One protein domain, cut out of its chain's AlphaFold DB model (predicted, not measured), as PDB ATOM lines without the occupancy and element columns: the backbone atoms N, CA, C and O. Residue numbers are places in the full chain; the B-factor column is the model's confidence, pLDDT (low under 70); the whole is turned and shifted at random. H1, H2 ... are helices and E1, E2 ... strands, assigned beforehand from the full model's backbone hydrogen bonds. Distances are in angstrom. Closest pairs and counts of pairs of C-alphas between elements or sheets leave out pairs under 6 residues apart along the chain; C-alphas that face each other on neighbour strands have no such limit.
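Overview. This is residues 62 to 175 and 233 to 255 of the 257 residues of an uncharacterized protein of Deltaproteobacteria bacterium (UniProt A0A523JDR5). A long, curled and strongly twisted sheet of five strands runs along the model, with H1 on one face and H2 crossing the opposite face near the end that holds E1. E2, E3, E4 and E5 fold back and forth as successive hairpins, E1 lies beside E2 at one edge, and residues 166 to 175 run on beyond E5 as a tail. The printed part has 137 residues, with E1, H1, E2, E3, E4, E5 and H2 along the chain; the mixed sheet has the order E1 E2 E3 E4 E5, and the class is mixed, helices and strands. The whole is only just compact, close to loose, with a radius of gyration of the C-alphas of 17.0 A, and spans 63 by 31 by 28 A.

Along the chain. Find C-alpha 65 at (22.964, 36.698, 35.951), where E1 begins; it runs to residue 69, 12.9 A. H1, residues 92 to 102, covers 15.2 A. E2, residues 109 to 122, starts at C-alpha 109 at (42.756, 16.701, 41.132), bends by 68 degrees at residue 115 and spans 35.3 A. E3, residues 125 to 137, spans 37.0 A; E4, residues 143 to 151, spans 24.1 A and bends by 59 degrees at residue 147. E5, residues 157 to 165, spans 17.0 A and bends by 73 degrees at residue 161. H2, residues 239 to 254, runs 21.6 A to C-alpha 254 at (42.221, 39.426, 20.424).

Arrangement. Look first at E1 and E2, parallel neighbours, where N 68 and O 119 are 2.9 A apart. E1, H1 and E2 form a strand-helix-strand unit, two parallel neighbour strands with a helix between, and its crossover is left-handed. E2 to E5 form a meander, each strand the antiparallel neighbour of the one before: look for N 118 and O 129 at 2.8 A, N 134 and O 146 at 2.8 A, and N 149 and O 159 at 2.8 A. With helices on both faces of the sheet there are three layers. H1 has a height over the sheet of 5.2 A; its closest C-alphas to E2 are Ala 97 and Val 110, 6.0 A. On the opposite face H2, at a height over the sheet of 7.6 A, is only just over E3, with 3 of its C-alphas there, and runs across the strands at 63 degrees to E3 on the local plane. H2 comes closest to E5 at the C-alphas of Glu 158 and Val 246, 6.8 A. In H1 and H2 every O i to N i+4 pair is within hydrogen-bond range.

Size, cuts and confidence. The two C-alphas farthest apart are those of Glu 80 and Lys 175, 63.5 A. Residues 176 to 232 are not printed, and C-alphas 175 and 233 are 57.5 A apart across this cut. The link from E1 to H1, 22 residues, is long; residues 83 to 84 in it pair in parallel with residues 125 to 126 of E3. The mean pLDDT of the printed part is 76.6, with values under 70 at residue 71 and residues 103 to 107, 162 to 175, 233 to 246 and 248 to 255.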
ATOM      1  N   LEU A  62      19.650  39.810  34.938       85.56
ATOM      2  CA  LEU A  62      18.513  39.023  34.479       85.56
ATOM      3  C   LEU A  62      18.588  37.650  35.152       85.56
ATOM      4  O   LEU A  62      19.582  36.946  35.003       85.56
ATOM      5  N   TYR A  63      17.582  37.303  35.958       86.75
ATOM      6  CA  TYR A  63      17.563  36.063  36.756       86.75
ATOM      7  C   TYR A  63      18.839  35.853  37.601       86.75
ATOM      8  O   TYR A  63      19.399  34.764  37.660       86.75
ATOM      9  N   GLY A  64      19.356  36.927  38.210       86.44
ATOM     10  CA  GLY A  64      20.594  36.893  39.008       86.44
ATOM     11  C   GLY A  64      21.897  36.873  38.193       86.44
ATOM     12  O   GLY A  64      22.978  37.074  38.755       86.44
ATOM     13  N   ARG A  65      21.818  36.731  36.866       89.56
ATOM     14  CA  ARG A  65      22.964  36.698  35.951       89.56
ATOM     15  C   ARG A  65      23.230  38.057  35.335       89.56
ATOM     16  O   ARG A  65      22.311  38.825  35.052       89.56
ATOM     17  N   LEU A  66      24.501  38.361  35.124       89.75
ATOM     18  CA  LEU A  66      24.883  39.579  34.425       89.75
ATOM     19  C   LEU A  66      24.715  39.380  32.917       89.75
ATOM     20  O   LEU A  66      25.187  38.389  32.365       89.75
ATOM     21  N   VAL A  67      24.074  40.340  32.258       90.31
ATOM     22  CA  VAL A  67      23.875  40.304  30.810       90.31
ATOM     23  C   VAL A  67      25.025  41.032  30.121       90.31
ATOM     24  O   VAL A  67      25.251  42.220  30.368       90.31
ATOM     25  N   ILE A  68      25.749  40.329  29.258       87.44
ATOM     26  CA  ILE A  68      26.876  40.860  28.487       87.44
ATOM     27  C   ILE A  68      26.521  40.853  27.001       87.44
ATOM     28  O   ILE A  68      25.945  39.896  26.501       87.44
ATOM     29  N   GLY A  69      26.810  41.944  26.302       84.00
ATOM     30  CA  GLY A  69      26.636  42.044  24.856       84.00
ATOM     31  C   GLY A  69      27.953  41.842  24.115       84.00
ATOM     32  O   GLY A  69      28.962  41.437  24.697       84.00
ATOM     33  N   LYS A  70      27.957  42.220  22.834       75.75
ATOM     34  CA  LYS A  70      29.161  42.247  21.994       75.75
ATOM     35  C   LYS A  70      30.330  42.969  22.685       75.75
ATOM     36  O   LYS A  70      30.136  43.994  23.345       75.75
ATOM     37  N   GLY A  71      31.542  42.433  22.539       68.38
ATOM     38  CA  GLY A  71      32.746  42.972  23.164       68.38
ATOM     39  C   GLY A  71      32.775  42.877  24.688       68.38
ATOM     40  O   GLY A  71      33.346  43.760  25.329       68.38
ATOM     41  N   MET A  72      32.131  41.862  25.283       71.88
ATOM     42  CA  MET A  72      32.134  41.621  26.736       71.88
ATOM     43  C   MET A  72      31.636  42.826  27.555       71.88
ATOM     44  O   MET A  72      32.033  43.050  28.699       71.88
ATOM     45  N   THR A  73      30.771  43.650  26.961       80.38
ATOM     46  CA  THR A  73      30.290  44.877  27.599       80.38
ATOM     47  C   THR A  73      28.984  44.599  28.336       80.38
ATOM     48  O   THR A  73      28.035  44.119  27.712       80.38
ATOM     49  N   PRO A  74      28.883  44.922  29.639       84.81
ATOM     50  CA  PRO A  74      27.636  44.746  30.362       84.81
ATOM     51  C   PRO A  74      26.521  45.605  29.765       84.81
ATOM     52  O   PRO A  74      26.699  46.802  29.516       84.81
ATOM     53  N   LEU A  75      25.358  45.001  29.554       84.19
ATOM     54  CA  LEU A  75      24.202  45.685  28.997       84.19
ATOM     55  C   LEU A  75      23.311  46.231  30.112       84.19
ATOM     56  O   LEU A  75      22.937  45.537  31.051       84.19
ATOM     57  N   SER A  76      22.930  47.502  29.979       81.69
ATOM     58  CA  SER A  76      21.940  48.133  30.867       81.69
ATOM     59  C   SER A  76      20.495  47.849  30.448       81.69
ATOM     60  O   SER A  76      19.571  48.076  31.228       81.69
ATOM     61  N   LYS A  77      20.299  47.393  29.206       83.75
ATOM     62  CA  LYS A  77      19.016  47.026  28.609       83.75
ATOM     63  C   LYS A  77      19.228  45.844  27.673       83.75
ATOM     64  O   LYS A  77      20.235  45.802  26.972       83.75
ATOM     65  N   TRP A  78      18.260  44.946  27.633       88.25
ATOM     66  CA  TRP A  78      18.245  43.757  26.784       88.25
ATOM     67  C   TRP A  78      16.880  43.619  26.094       88.25
ATOM     68  O   TRP A  78      15.933  44.309  26.496       88.25
ATOM     69  N   PRO A  79      16.772  42.790  25.041       85.81
ATOM     70  CA  PRO A  79      15.505  42.516  24.365       85.81
ATOM     71  C   PRO A  79      14.440  41.970  25.326       85.81
ATOM     72  O   PRO A  79      14.759  41.295  26.303       85.81
ATOM     73  N   GLU A  80      13.162  42.242  25.042       84.88
ATOM     74  CA  GLU A  80      12.046  41.714  25.849       84.88
ATOM     75  C   GLU A  80      11.916  40.188  25.740       84.88
ATOM     76  O   GLU A  80      11.445  39.539  26.672       84.88
ATOM     77  N   GLN A  81      12.344  39.624  24.609       88.06
ATOM     78  CA  GLN A  81      12.381  38.189  24.347       88.06
ATOM     79  C   GLN A  81      13.799  37.803  23.939       88.06
ATOM     80  O   GLN A  81      14.376  38.433  23.055       88.06
ATOM     81  N   ILE A  82      14.345  36.794  24.614       88.06
ATOM     82  CA  ILE A  82      15.672  36.234  24.357       88.06
ATOM     83  C   ILE A  82      15.479  34.756  24.030       88.06
ATOM     84  O   ILE A  82      14.866  34.021  24.809       88.06
ATOM     85  N   ASN A  83      16.006  34.337  22.886       88.56
ATOM     86  CA  ASN A  83      16.033  32.957  22.431       88.56
ATOM     87  C   ASN A  83      17.297  32.294  22.985       88.56
ATOM     88  O   ASN A  83      18.397  32.515  22.483       88.56
ATOM     89  N   TYR A  84      17.162  31.529  24.066       89.69
ATOM     90  CA  TYR A  84      18.318  30.864  24.662       89.69
ATOM     91  C   TYR A  84      18.736  29.650  23.834       89.69
ATOM     92  O   TYR A  84      17.922  28.756  23.601       89.69
ATOM     93  N   ILE A  85      20.006  29.620  23.428       88.00
ATOM     94  CA  ILE A  85      20.573  28.539  22.610       88.00
ATOM     95  C   ILE A  85      21.107  27.377  23.457       88.00
ATOM     96  O   ILE A  85      21.296  26.282  22.940       88.00
ATOM     97  N   ASN A  86      21.287  27.581  24.767       91.56
ATOM     98  CA  ASN A  86      21.659  26.531  25.714       91.56
ATOM     99  C   ASN A  86      20.828  26.604  27.011       91.56
ATOM    100  O   ASN A  86      20.045  27.534  27.239       91.56
ATOM    101  N   LYS A  87      20.989  25.600  27.876       92.06
ATOM    102  CA  LYS A  87      20.390  25.529  29.217       92.06
ATOM    103  C   LYS A  87      21.470  25.402  30.283       92.06
ATOM    104  O   LYS A  87      22.569  24.936  30.019       92.06
ATOM    105  N   ILE A  88      21.141  25.791  31.508       92.31
ATOM    106  CA  ILE A  88      22.038  25.589  32.647       92.31
ATOM    107  C   ILE A  88      21.895  24.137  33.104       92.31
ATOM    108  O   ILE A  88      20.818  23.736  33.543       92.31
ATOM    109  N   ASP A  89      22.970  23.365  33.004       92.38
ATOM    110  CA  ASP A  89      23.075  22.033  33.589       92.38
ATOM    111  C   ASP A  89      23.620  22.160  35.019       92.38
ATOM    112  O   ASP A  89      24.697  22.724  35.182       92.38
ATOM    113  N   PRO A  90      22.943  21.654  36.063       91.81
ATOM    114  CA  PRO A  90      23.446  21.715  37.437       91.81
ATOM    115  C   PRO A  90      24.826  21.073  37.655       91.81
ATOM    116  O   PRO A  90      25.478  21.404  38.637       91.81
ATOM    117  N   ASN A  91      25.266  20.184  36.759       93.25
ATOM    118  CA  ASN A  91      26.543  19.470  36.828       93.25
ATOM    119  C   ASN A  91      27.583  19.997  35.820       93.25
ATOM    120  O   ASN A  91      28.495  19.262  35.430       93.25
ATOM    121  N   TRP A  92      27.438  21.235  35.334       94.31
ATOM    122  CA  TRP A  92      28.388  21.845  34.391       94.31
ATOM    123  C   TRP A  92      29.838  21.821  34.912       94.31
ATOM    124  O   TRP A  92      30.777  21.657  34.135       94.31
ATOM    125  N   ASP A  93      30.029  21.934  36.224       90.50
ATOM    126  CA  ASP A  93      31.317  21.891  36.915       90.50
ATOM    127  C   ASP A  93      31.966  20.506  36.799       90.50
ATOM    128  O   ASP A  93      33.114  20.390  36.375       90.50
ATOM    129  N   LYS A  94      31.213  19.433  37.054       90.81
ATOM    130  CA  LYS A  94      31.697  18.056  36.883       90.81
ATOM    131  C   LYS A  94      32.081  17.771  35.435       90.81
ATOM    132  O   LYS A  94      33.124  17.172  35.192       90.81
ATOM    133  N   LYS A  95      31.280  18.245  34.473       91.62
ATOM    134  CA  LYS A  95      31.610  18.129  33.043       91.62
ATOM    135  C   LYS A  95      32.899  18.872  32.702       91.62
ATOM    136  O   LYS A  95      33.746  18.332  32.006       91.62
ATOM    137  N   THR A  96      33.082  20.072  33.249       90.00
ATOM    138  CA  THR A  96      34.323  20.842  33.067       90.00
ATOM    139  C   THR A  96      35.535  20.082  33.611       90.00
ATOM    140  O   THR A  96      36.569  20.011  32.951       90.00
ATOM    141  N   ALA A  97      35.421  19.493  34.805       87.50
ATOM    142  CA  ALA A  97      36.490  18.690  35.393       87.50
ATOM    143  C   ALA A  97      36.814  17.453  34.536       87.50
ATOM    144  O   ALA A  97      37.990  17.152  34.330       87.50
ATOM    145  N   ALA A  98      35.792  16.788  33.985       85.94
ATOM    146  CA  ALA A  98      35.968  15.673  33.057       85.94
ATOM    147  C   ALA A  98      36.723  16.103  31.789       85.94
ATOM    148  O   ALA A  98      37.753  15.512  31.483       85.94
ATOM    149  N   HIS A  99      36.309  17.193  31.130       84.56
ATOM    150  CA  HIS A  99      36.998  17.740  29.949       84.56
ATOM    151  C   HIS A  99      38.479  18.048  30.212       84.56
ATOM    152  O   HIS A  99      39.345  17.793  29.374       84.56
ATOM    153  N   LEU A 100      38.792  18.585  31.395       81.50
ATOM    154  CA  LEU A 100      40.168  18.896  31.791       81.50
ATOM    155  C   LEU A 100      41.038  17.648  31.995       81.50
ATOM    156  O   LEU A 100      42.248  17.716  31.763       81.50
ATOM    157  N   ASN A 101      40.434  16.538  32.419       78.06
ATOM    158  CA  ASN A 101      41.119  15.265  32.617       78.06
ATOM    159  C   ASN A 101      41.191  14.436  31.328       78.06
ATOM    160  O   ASN A 101      42.241  13.865  31.063       78.06
ATOM    161  N   GLU A 102      40.169  14.461  30.466       74.62
ATOM    162  CA  GLU A 102      40.206  13.828  29.135       74.62
ATOM    163  C   GLU A 102      41.343  14.380  28.263       74.62
ATOM    164  O   GLU A 102      42.011  13.642  27.540       74.62
ATOM    165  N   ALA A 103      41.603  15.687  28.356       64.38
ATOM    166  CA  ALA A 103      42.694  16.344  27.642       64.38
ATOM    167  C   ALA A 103      44.087  16.093  28.261       64.38
ATOM    168  O   ALA A 103      45.098  16.557  27.725       64.38
ATOM    169  N   SER A 104      44.164  15.407  29.403       60.62
ATOM    170  CA  SER A 104      45.392  15.157  30.154       60.62
ATOM    171  C   SER A 104      45.790  13.686  30.067       60.62
ATOM    172  O   SER A 104      44.961  12.790  30.077       60.62
ATOM    173  N   THR A 105      47.095  13.410  30.027       59.00
ATOM    174  CA  THR A 105      47.620  12.031  30.112       59.00
ATOM    175  C   THR A 105      47.542  11.460  31.533       59.00
ATOM    176  O   THR A 105      47.877  10.301  31.752       59.00
ATOM    177  N   TYR A 106      47.138  12.288  32.498       61.00
ATOM    178  CA  TYR A 106      47.081  11.964  33.916       61.00
ATOM    179  C   TYR A 106      45.855  12.597  34.564       61.00
ATOM    180  O   TYR A 106      45.535  13.752  34.254       61.00
ATOM    181  N   ASP A 107      45.266  11.887  35.520       68.50
ATOM    182  CA  ASP A 107      44.166  12.387  36.339       68.50
ATOM    183  C   ASP A 107      44.662  13.501  37.261       68.50
ATOM    184  O   ASP A 107      45.468  13.292  38.173       68.50
ATOM    185  N   ARG A 108      44.197  14.724  37.000       76.00
ATOM    186  CA  ARG A 108      44.468  15.877  37.854       76.00
ATOM    187  C   ARG A 108      43.375  15.948  38.905       76.00
ATOM    188  O   ARG A 108      42.192  15.765  38.606       76.00
ATOM    189  N   LYS A 109      43.751  16.299  40.134       81.50
ATOM    190  CA  LYS A 109      42.756  16.701  41.132       81.50
ATOM    191  C   LYS A 109      42.293  18.099  40.762       81.50
ATOM    192  O   LYS A 109      43.077  19.035  40.885       81.50
ATOM    193  N   VAL A 110      41.066  18.230  40.265       86.25
ATOM    194  CA  VAL A 110      40.492  19.504  39.820       86.25
ATOM    195  C   VAL A 110      39.390  19.921  40.782       86.25
ATOM    196  O   VAL A 110      38.479  19.150  41.071       86.25
ATOM    197  N   LYS A 111      39.445  21.168  41.238       90.12
ATOM    198  CA  LYS A 111      38.396  21.819  42.014       90.12
ATOM    199  C   LYS A 111      37.904  23.043  41.259       90.12
ATOM    200  O   LYS A 111      38.692  23.869  40.804       90.12
ATOM    201  N   ILE A 112      36.589  23.170  41.142       91.62
ATOM    202  CA  ILE A 112      35.951  24.258  40.402       91.62
ATOM    203  C   ILE A 112      35.073  25.042  41.364       91.62
ATOM    204  O   ILE A 112      34.119  24.518  41.929       91.62
ATOM    205  N   THR A 113      35.400  26.318  41.551       92.88
ATOM    206  CA  THR A 113      34.652  27.222  42.426       92.88
ATOM    207  C   THR A 113      33.896  28.235  41.578       92.88
ATOM    208  O   THR A 113      34.498  29.103  40.939       92.88
ATOM    209  N   LYS A 114      32.563  28.159  41.579       92.62
ATOM    210  CA  LYS A 114      31.709  29.122  40.874       92.62
ATOM    211  C   LYS A 114      31.874  30.526  41.455       92.62
ATOM    212  O   LYS A 114      31.674  30.750  42.644       92.62
ATOM    213  N   MET A 115      32.171  31.490  40.589       89.50
ATOM    214  CA  MET A 115      32.313  32.906  40.952       89.50
ATOM    215  C   MET A 115      31.101  33.745  40.531       89.50
ATOM    216  O   MET A 115      30.830  34.790  41.120       89.50
ATOM    217  N   GLY A 116      30.367  33.326  39.497       89.38
ATOM    218  CA  GLY A 116      29.171  34.028  39.028       89.38
ATOM    219  C   GLY A 116      28.634  33.472  37.714       89.38
ATOM    220  O   GLY A 116      29.298  32.677  37.068       89.38
ATOM    221  N   GLY A 117      27.436  33.900  37.319       91.25
ATOM    222  CA  GLY A 117      26.813  33.503  36.053       91.25
ATOM    223  C   GLY A 117      26.566  34.693  35.128       91.25
ATOM    224  O   GLY A 117      26.220  35.793  35.584       91.25
ATOM    225  N   PHE A 118      26.687  34.452  33.826       89.88
ATOM    226  CA  PHE A 118      26.417  35.417  32.766       89.88
ATOM    227  C   PHE A 118      25.354  34.907  31.799       89.88
ATOM    228  O   PHE A 118      25.082  33.707  31.711       89.88
ATOM    229  N   ILE A 119      24.767  35.858  31.081       92.12
ATOM    230  CA  ILE A 119      24.021  35.631  29.849       92.12
ATOM    231  C   ILE A 119      24.712  36.470  28.786       92.12
ATOM    232  O   ILE A 119      24.681  37.701  28.859       92.12
ATOM    233  N   ALA A 120      25.351  35.819  27.827       90.25
ATOM    234  CA  ALA A 120      25.893  36.500  26.670       90.25
ATOM    235  C   ALA A 120      24.811  36.659  25.606       90.25
ATOM    236  O   ALA A 120      24.130  35.695  25.272       90.25
ATOM    237  N   LEU A 121      24.636  37.881  25.111       88.88
ATOM    238  CA  LEU A 121      23.655  38.222  24.091       88.88
ATOM    239  C   LEU A 121      24.334  38.562  22.771       88.88
ATOM    240  O   LEU A 121      25.148  39.491  22.697       88.88
ATOM    241  N   ASN A 122      23.901  37.874  21.720       82.75
ATOM    242  CA  ASN A 122      24.150  38.248  20.338       82.75
ATOM    243  C   ASN A 122      22.800  38.438  19.637       82.75
ATOM    244  O   ASN A 122      22.041  37.491  19.483       82.75
ATOM    245  N   ALA A 123      22.478  39.678  19.257       82.12
ATOM    246  CA  ALA A 123      21.141  40.054  18.789       82.12
ATOM    247  C   ALA A 123      20.024  39.644  19.781       82.12
ATOM    248  O   ALA A 123      19.935  40.232  20.862       82.12
ATOM    249  N   ASP A 124      19.162  38.699  19.409       82.31
ATOM    250  CA  ASP A 124      18.087  38.120  20.220       82.31
ATOM    251  C   ASP A 124      18.428  36.733  20.787       82.31
ATOM    252  O   ASP A 124      17.612  36.158  21.507       82.31
ATOM    253  N   GLU A 125      19.627  36.215  20.527       86.94
ATOM    254  CA  GLU A 125      20.091  34.924  21.031       86.94
ATOM    255  C   GLU A 125      20.879  35.075  22.335       86.94
ATOM    256  O   GLU A 125      21.693  35.991  22.495       86.94
ATOM    257  N   GLY A 126      20.618  34.171  23.283       89.88
ATOM    258  CA  GLY A 126      21.228  34.167  24.609       89.88
ATOM    259  C   GLY A 126      21.975  32.877  24.925       89.88
ATOM    260  O   GLY A 126      21.421  31.789  24.802       89.88
ATOM    261  N   LEU A 127      23.206  33.005  25.412       92.12
ATOM    262  CA  LEU A 127      24.037  31.894  25.871       92.12
ATOM    263  C   LEU A 127      24.302  32.023  27.377       92.12
ATOM    264  O   LEU A 127      24.841  33.030  27.844       92.12
ATOM    265  N   TYR A 128      23.919  31.010  28.147       94.44
ATOM    266  CA  TYR A 128      24.264  30.885  29.558       94.44
ATOM    267  C   TYR A 128      25.723  30.471  29.714       94.44
ATOM    268  O   TYR A 128      26.155  29.462  29.156       94.44
ATOM    269  N   LEU A 129      26.450  31.256  30.507       94.00
ATOM    270  CA  LEU A 129      27.853  31.028  30.829       94.00
ATOM    271  C   LEU A 129      28.075  31.108  32.345       94.00
ATOM    272  O   LEU A 129      27.377  31.844  33.051       94.00
ATOM    273  N   GLU A 130      29.092  30.415  32.842       94.44
ATOM    274  CA  GLU A 130      29.562  30.476  34.228       94.44
ATOM    275  C   GLU A 130      30.978  31.050  34.288       94.44
ATOM    276  O   GLU A 130      31.833  30.699  33.485       94.44
ATOM    277  N   ARG A 131      31.251  31.912  35.270       91.50
ATOM    278  CA  ARG A 131      32.617  32.214  35.711       91.50
ATOM    279  C   ARG A 131      32.990  31.240  36.801       91.50
ATOM    280  O   ARG A 131      32.270  31.154  37.802       91.50
ATOM    281  N   ALA A 132      34.155  30.632  36.683       92.25
ATOM    282  CA  ALA A 132      34.700  29.808  37.744       92.25
ATOM    283  C   ALA A 132      36.196  30.042  37.932       92.25
ATOM    284  O   ALA A 132      36.910  30.369  36.982       92.25
ATOM    285  N   LEU A 133      36.653  29.845  39.165       91.38
ATOM    286  CA  LEU A 133      38.052  29.598  39.469       91.38
ATOM    287  C   LEU A 133      38.281  28.090  39.372       91.38
ATOM    288  O   LEU A 133      37.639  27.321  40.089       91.38
ATOM    289  N   VAL A 134      39.175  27.690  38.479       89.75
ATOM    290  CA  VAL A 134      39.635  26.314  38.324       89.75
ATOM    291  C   VAL A 134      40.964  26.193  39.051       89.75
ATOM    292  O   VAL A 134      41.929  26.873  38.707       89.75
ATOM    293  N   GLU A 135      41.010  25.332  40.055       88.38
ATOM    294  CA  GLU A 135      42.201  24.978  40.819       88.38
ATOM    295  C   GLU A 135      42.547  23.528  40.476       88.38
ATOM    296  O   GLU A 135      41.655  22.682  40.406       88.38
ATOM    297  N   PHE A 136      43.816  23.221  40.225       85.88
ATOM    298  CA  PHE A 136      44.225  21.858  39.918       85.88
ATOM    299  C   PHE A 136      45.580  21.504  40.517       85.88
ATOM    300  O   PHE A 136      46.464  22.353  40.629       85.88
ATOM    301  N   ILE A 137      45.736  20.225  40.856       81.12
ATOM    302  CA  ILE A 137      46.996  19.634  41.305       81.12
ATOM    303  C   ILE A 137      47.443  18.606  40.266       81.12
ATOM    304  O   ILE A 137      46.677  17.705  39.908       81.12
ATOM    305  N   GLN A 138      48.661  18.761  39.755       79.38
ATOM    306  CA  GLN A 138      49.275  17.819  38.825       79.38
ATOM    307  C   GLN A 138      49.856  16.604  39.576       79.38
ATOM    308  O   GLN A 138      50.093  16.680  40.784       79.38
ATOM    309  N   PRO A 139      50.150  15.488  38.881       74.62
ATOM    310  CA  PRO A 139      50.718  14.294  39.517       74.62
ATOM    311  C   PRO A 139      52.069  14.513  40.203       74.62
ATOM    312  O   PRO A 139      52.405  13.797  41.141       74.62
ATOM    313  N   ASP A 140      52.846  15.502  39.754       75.44
ATOM    314  CA  ASP A 140      54.122  15.878  40.371       75.44
ATOM    315  C   ASP A 140      53.959  16.692  41.671       75.44
ATOM    316  O   ASP A 140      54.951  17.087  42.282       75.44
ATOM    317  N   GLY A 141      52.714  16.914  42.109       76.44
ATOM    318  CA  GLY A 141      52.360  17.645  43.322       76.44
ATOM    319  C   GLY A 141      52.229  19.150  43.121       76.44
ATOM    320  O   GLY A 141      52.006  19.876  44.088       76.44
ATOM    321  N   SER A 142      52.369  19.642  41.895       77.62
ATOM    322  CA  SER A 142      52.263  21.067  41.639       77.62
ATOM    323  C   SER A 142      50.855  21.586  41.506       77.62
ATOM    324  O   SER A 142      49.972  20.945  40.943       77.62
ATOM    325  N   GLU A 143      50.675  22.808  41.983       82.62
ATOM    326  CA  GLU A 143      49.390  23.478  42.006       82.62
ATOM    327  C   GLU A 143      49.336  24.549  40.914       82.62
ATOM    328  O   GLU A 143      50.259  25.349  40.734       82.62
ATOM    329  N   GLY A 144      48.222  24.590  40.193       82.19
ATOM    330  CA  GLY A 144      47.914  25.629  39.226       82.19
ATOM    331  C   GLY A 144      46.494  26.137  39.416       82.19
ATOM    332  O   GLY A 144      45.614  25.424  39.893       82.19
ATOM    333  N   SER A 145      46.259  27.390  39.037       85.19
ATOM    334  CA  SER A 145      44.906  27.936  39.030       85.19
ATOM    335  C   SER A 145      44.681  28.882  37.861       85.19
ATOM    336  O   SER A 145      45.584  29.599  37.417       85.19
ATOM    337  N   PHE A 146      43.461  28.900  37.340       86.81
ATOM    338  CA  PHE A 146      43.044  29.904  36.376       86.81
ATOM    339  C   PHE A 146      41.564  30.227  36.510       86.81
ATOM    340  O   PHE A 146      40.750  29.397  36.899       86.81
ATOM    341  N   GLU A 147      41.207  31.454  36.156       87.56
ATOM    342  CA  GLU A 147      39.808  31.833  36.003       87.56
ATOM    343  C   GLU A 147      39.335  31.552  34.580       87.56
ATOM    344  O   GLU A 147      40.030  31.885  33.615       87.56
ATOM    345  N   ALA A 148      38.133  31.000  34.452       89.06
ATOM    346  CA  ALA A 148      37.533  30.641  33.178       89.06
ATOM    347  C   ALA A 148      36.086  31.126  33.045       89.06
ATOM    348  O   ALA A 148      35.380  31.326  34.038       89.06
ATOM    349  N   VAL A 149      35.663  31.293  31.793       90.12
ATOM    350  CA  VAL A 149      34.265  31.372  31.375       90.12
ATOM    351  C   VAL A 149      33.907  30.043  30.724       90.12
ATOM    352  O   VAL A 149      34.621  29.579  29.837       90.12
ATOM    353  N   ILE A 150      32.832  29.432  31.200       93.31
ATOM    354  CA  ILE A 150      32.467  28.049  30.910       93.31
ATOM    355  C   ILE A 150      31.038  28.006  30.380       93.31
ATOM    356  O   ILE A 150      30.160  28.703  30.893       93.31
ATOM    357  N   ASN A 151      30.794  27.174  29.375       94.31
ATOM    358  CA  ASN A 151      29.458  26.898  28.871       94.31
ATOM    359  C   ASN A 151      28.607  26.205  29.940       94.31
ATOM    360  O   ASN A 151      28.916  25.091  30.367       94.31
ATOM    361  N   SER A 152      27.500  26.830  30.350       94.69
ATOM    362  CA  SER A 152      26.649  26.291  31.419       94.69
ATOM    363  C   SER A 152      25.970  24.958  31.071       94.69
ATOM    364  O   SER A 152      25.401  24.347  31.971       94.69
ATOM    365  N   GLN A 153      25.973  24.515  29.807       94.12
ATOM    366  CA  GLN A 153      25.367  23.247  29.383       94.12
ATOM    367  C   GLN A 153      26.403  22.130  29.229       94.12
ATOM    368  O   GLN A 153      26.205  21.015  29.728       94.12
ATOM    369  N   THR A 154      27.482  22.413  28.497       92.38
ATOM    370  CA  THR A 154      28.475  21.408  28.085       92.38
ATOM    371  C   THR A 154      29.638  21.292  29.065       92.38
ATOM    372  O   THR A 154      30.274  20.242  29.114       92.38
ATOM    373  N   GLY A 155      29.887  22.320  29.884       90.81
ATOM    374  CA  GLY A 155      31.076  22.401  30.736       90.81
ATOM    375  C   GLY A 155      32.355  22.735  29.963       90.81
ATOM    376  O   GLY A 155      33.446  22.651  30.519       90.81
ATOM    377  N   GLU A 156      32.257  23.100  28.686       90.88
ATOM    378  CA  GLU A 156      33.423  23.474  27.887       90.88
ATOM    379  C   GLU A 156      33.960  24.845  28.303       90.88
ATOM    380  O   GLU A 156      33.207  25.773  28.620       90.88
ATOM    381  N   ILE A 157      35.288  24.971  28.318       88.81
ATOM    382  CA  ILE A 157      35.968  26.227  28.630       88.81
ATOM    383  C   ILE A 157      36.001  27.081  27.366       88.81
ATOM    384  O   ILE A 157      36.817  26.857  26.479       88.81
ATOM    385  N   GLU A 158      35.152  28.101  27.337       85.69
ATOM    386  CA  GLU A 158      35.057  29.061  26.233       85.69
ATOM    387  C   GLU A 158      36.199  30.077  26.266       85.69
ATOM    388  O   GLU A 158      36.646  30.596  25.246       85.69
ATOM    389  N   LEU A 159      36.656  30.430  27.473       81.88
ATOM    390  CA  LEU A 159      37.663  31.467  27.643       81.88
ATOM    391  C   LEU A 159      38.421  31.327  28.958       81.88
ATOM    392  O   LEU A 159      37.823  31.172  30.018       81.88
ATOM    393  N   VAL A 160      39.738  31.529  28.909       84.00
ATOM    394  CA  VAL A 160      40.593  31.662  30.098       84.00
ATOM    395  C   VAL A 160      40.923  33.138  30.338       84.00
ATOM    396  O   VAL A 160      41.495  33.803  29.472       84.00
ATOM    397  N   LEU A 161      40.562  33.655  31.515       74.19
ATOM    398  CA  LEU A 161      40.659  35.073  31.882       74.19
ATOM    399  C   LEU A 161      42.003  35.418  32.526       74.19
ATOM    400  O   LEU A 161      42.674  36.354  32.093       74.19
ATOM    401  N   ASN A 162      42.405  34.668  33.549       69.81
ATOM    402  CA  ASN A 162      43.667  34.882  34.248       69.81
ATOM    403  C   ASN A 162      44.333  33.539  34.519       69.81
ATOM    404  O   ASN A 162      43.675  32.636  35.030       69.81
ATOM    405  N   LYS A 163      45.616  33.414  34.182       62.69
ATOM    406  CA  LYS A 163      46.418  32.225  34.463       62.69
ATOM    407  C   LYS A 163      47.365  32.559  35.605       62.69
ATOM    408  O   LYS A 163      48.384  33.201  35.385       62.69
ATOM    409  N   ASN A 164      47.040  32.095  36.805       55.75
ATOM    410  CA  ASN A 164      48.002  32.037  37.894       55.75
ATOM    411  C   ASN A 164      48.602  30.632  37.890       55.75
ATOM    412  O   ASN A 164      48.249  29.764  38.692       55.75
ATOM    413  N   ILE A 165      49.499  30.404  36.931       50.09
ATOM    414  CA  ILE A 165      50.411  29.271  37.017       50.09
ATOM    415  C   ILE A 165      51.415  29.672  38.091       50.09
ATOM    416  O   ILE A 165      52.240  30.557  37.866       50.09
ATOM    417  N   ASN A 166      51.317  29.082  39.282       44.03
ATOM    418  CA  ASN A 166      52.436  29.147  40.209       44.03
ATOM    419  C   ASN A 166      53.588  28.383  39.545       44.03
ATOM    420  O   ASN A 166      53.652  27.159  39.597       44.03
ATOM    421  N   GLU A 167      54.520  29.103  38.921       36.88
ATOM    422  CA  GLU A 167      55.816  28.576  38.479       36.88
ATOM    423  C   GLU A 167      56.722  28.218  39.680       36.88
ATOM    424  O   GLU A 167      57.931  28.424  39.657       36.88
ATOM    425  N   SER A 168      56.179  27.646  40.762       33.88
ATOM    426  CA  SER A 168      57.008  26.927  41.742       33.88
ATOM    427  C   SER A 168      57.508  25.580  41.194       33.88
ATOM    428  O   SER A 168      58.259  24.871  41.857       33.88
ATOM    429  N   LEU A 169      57.132  25.255  39.957       37.44
ATOM    430  CA  LEU A 169      57.480  24.067  39.189       37.44
ATOM    431  C   LEU A 169      58.801  24.186  38.424       37.44
ATOM    432  O   LEU A 169      58.853  24.153  37.200       37.44
ATOM    433  N   ALA A 170      59.891  24.303  39.166       35.72
ATOM    434  CA  ALA A 170      61.184  23.756  38.757       35.72
ATOM    435  C   ALA A 170      62.069  23.591  39.995       35.72
ATOM    436  O   ALA A 170      63.239  23.965  40.002       35.72
ATOM    437  N   VAL A 171      61.515  23.066  41.088       43.06
ATOM    438  CA  VAL A 171      62.370  22.345  42.026       43.06
ATOM    439  C   VAL A 171      62.301  20.905  41.561       43.06
ATOM    440  O   VAL A 171      61.410  20.169  41.965       43.06
ATOM    441  N   GLU A 172      63.209  20.530  40.656       40.91
ATOM    442  CA  GLU A 172      63.605  19.128  40.523       40.91
ATOM    443  C   GLU A 172      63.977  18.684  41.941       40.91
ATOM    444  O   GLU A 172      65.052  19.034  42.427       40.91
ATOM    445  N   ASP A 173      63.071  18.028  42.669       44.75
ATOM    446  CA  ASP A 173      63.450  17.381  43.915       44.75
ATOM    447  C   ASP A 173      64.314  16.189  43.491       44.75
ATOM    448  O   ASP A 173      63.784  15.221  42.942       44.75
ATOM    449  N   PRO A 174      65.646  16.215  43.702       51.88
ATOM    450  CA  PRO A 174      66.549  15.180  43.194       51.88
ATOM    451  C   PRO A 174      66.324  13.809  43.859       51.88
ATOM    452  O   PRO A 174      67.113  12.886  43.664       51.88
ATOM    453  N   LYS A 175      65.300  13.687  44.711       50.03
ATOM    454  CA  LYS A 175      64.902  12.469  45.414       50.03
ATOM    455  C   LYS A 175      63.645  11.809  44.856       50.03
ATOM    456  O   LYS A 175      63.354  10.696  45.293       50.03
ATOM    457  N   ILE A 233      11.911  23.182  25.847       33.88
ATOM    458  CA  ILE A 233      12.496  23.785  24.648       33.88
ATOM    459  C   ILE A 233      13.452  22.755  24.058       33.88
ATOM    460  O   ILE A 233      14.424  22.360  24.710       33.88
ATOM    461  N   ILE A 234      13.131  22.309  22.848       31.83
ATOM    462  CA  ILE A 234      13.985  21.501  21.981       31.83
ATOM    463  C   ILE A 234      15.212  22.366  21.675       31.83
ATOM    464  O   ILE A 234      15.116  23.315  20.901       31.83
ATOM    465  N   ALA A 235      16.335  22.090  22.342       36.69
ATOM    466  CA  ALA A 235      17.612  22.697  22.005       36.69
ATOM    467  C   ALA A 235      17.994  22.183  20.614       36.69
ATOM    468  O   ALA A 235      18.319  21.008  20.450       36.69
ATOM    469  N   MET A 236      17.844  23.027  19.595       37.31
ATOM    470  CA  MET A 236      18.489  22.771  18.316       37.31
ATOM    471  C   MET A 236      19.940  23.198  18.491       37.31
ATOM    472  O   MET A 236      20.222  24.393  18.563       37.31
ATOM    473  N   ASP A 237      20.821  22.202  18.594       42.41
ATOM    474  CA  ASP A 237      22.255  22.347  18.352       42.41
ATOM    475  C   ASP A 237      22.430  23.150  17.062       42.41
ATOM    476  O   ASP A 237      22.138  22.678  15.961       42.41
ATOM    477  N   THR A 238      22.799  24.414  17.207       47.94
ATOM    478  CA  THR A 238      23.128  25.296  16.091       47.94
ATOM    479  C   THR A 238      24.587  25.676  16.259       47.94
ATOM    480  O   THR A 238      24.917  26.807  16.606       47.94
ATOM    481  N   ASP A 239      25.447  24.678  16.031       56.66
ATOM    482  CA  ASP A 239      26.915  24.776  16.055       56.66
ATOM    483  C   ASP A 239      27.428  26.060  15.383       56.66
ATOM    484  O   ASP A 239      28.352  26.690  15.885       56.66
ATOM    485  N   GLU A 240      26.799  26.506  14.288       59.09
ATOM    486  CA  GLU A 240      27.209  27.713  13.555       59.09
ATOM    487  C   GLU A 240      27.057  29.012  14.373       59.09
ATOM    488  O   GLU A 240      27.976  29.831  14.390       59.09
ATOM    489  N   ASN A 241      25.945  29.203  15.094       60.16
ATOM    490  CA  ASN A 241      25.711  30.419  15.890       60.16
ATOM    491  C   ASN A 241      26.564  30.420  17.166       60.16
ATOM    492  O   ASN A 241      27.032  31.472  17.614       60.16
ATOM    493  N   HIS A 242      26.787  29.234  17.737       62.19
ATOM    494  CA  HIS A 242      27.673  29.045  18.877       62.19
ATOM    495  C   HIS A 242      29.126  29.352  18.502       62.19
ATOM    496  O   HIS A 242      29.765  30.185  19.145       62.19
ATOM    497  N   GLN A 243      29.620  28.767  17.410       68.75
ATOM    498  CA  GLN A 243      30.978  28.996  16.936       68.75
ATOM    499  C   GLN A 243      31.196  30.460  16.527       68.75
ATOM    500  O   GLN A 243      32.202  31.048  16.916       68.75
ATOM    501  N   GLU A 244      30.242  31.101  15.838       67.81
ATOM    502  CA  GLU A 244      30.338  32.533  15.523       67.81
ATOM    503  C   GLU A 244      30.402  33.389  16.800       67.81
ATOM    504  O   GLU A 244      31.125  34.388  16.853       67.81
ATOM    505  N   PHE A 245      29.671  33.018  17.854       65.56
ATOM    506  CA  PHE A 245      29.770  33.692  19.143       65.56
ATOM    507  C   PHE A 245      31.152  33.513  19.777       65.56
ATOM    508  O   PHE A 245      31.742  34.519  20.169       65.56
ATOM    509  N   VAL A 246      31.672  32.285  19.857       66.69
ATOM    510  CA  VAL A 246      32.996  31.994  20.432       66.69
ATOM    511  C   VAL A 246      34.081  32.720  19.647       66.69
ATOM    512  O   VAL A 246      34.876  33.449  20.230       66.69
ATOM    513  N   GLU A 247      34.042  32.661  18.318       72.81
ATOM    514  CA  GLU A 247      34.962  33.401  17.457       72.81
ATOM    515  C   GLU A 247      34.827  34.915  17.652       72.81
ATOM    516  O   GLU A 247      35.830  35.618  17.700       72.81
ATOM    517  N   ASN A 248      33.613  35.455  17.802       67.12
ATOM    518  CA  ASN A 248      33.411  36.872  18.109       67.12
ATOM    519  C   ASN A 248      33.915  37.232  19.516       67.12
ATOM    520  O   ASN A 248      34.433  38.330  19.698       67.12
ATOM    521  N   LEU A 249      33.789  36.336  20.494       65.88
ATOM    522  CA  LEU A 249      34.284  36.497  21.859       65.88
ATOM    523  C   LEU A 249      35.816  36.530  21.862       65.88
ATOM    524  O   LEU A 249      36.418  37.488  22.348       65.88
ATOM    525  N   GLU A 250      36.443  35.526  21.254       66.88
ATOM    526  CA  GLU A 250      37.888  35.419  21.073       66.88
ATOM    527  C   GLU A 250      38.432  36.582  20.250       66.88
ATOM    528  O   GLU A 250      39.450  37.177  20.613       66.88
ATOM    529  N   ARG A 251      37.747  36.960  19.166       65.94
ATOM    530  CA  ARG A 251      38.092  38.108  18.324       65.94
ATOM    531  C   ARG A 251      37.941  39.420  19.076       65.94
ATOM    532  O   ARG A 251      38.826  40.250  18.989       65.94
ATOM    533  N   ASP A 252      36.886  39.653  19.837       57.50
ATOM    534  CA  ASP A 252      36.741  40.924  20.557       57.50
ATOM    535  C   ASP A 252      37.760  41.040  21.721       57.50
ATOM    536  O   ASP A 252      38.097  42.143  22.176       57.50
ATOM    537  N   ILE A 253      38.305  39.904  22.169       55.38
ATOM    538  CA  ILE A 253      39.431  39.821  23.108       55.38
ATOM    539  C   ILE A 253      40.788  39.982  22.399       55.38
ATOM    540  O   ILE A 253      41.690  40.588  22.979       55.38
ATOM    541  N   SER A 254      40.947  39.472  21.169       46.69
ATOM    542  CA  SER A 254      42.221  39.426  20.424       46.69
ATOM    543  C   SER A 254      42.410  40.541  19.385       46.69
ATOM    544  O   SER A 254      43.508  41.076  19.256       46.69
ATOM    545  N   SER A 255      41.367  40.938  18.663       38.41
ATOM    546  CA  SER A 255      41.364  41.968  17.627       38.41
ATOM    547  C   SER A 255      40.827  43.305  18.154       38.41
ATOM    548  O   SER A 255      39.662  43.659  18.002       38.41
TER     549      SER A 255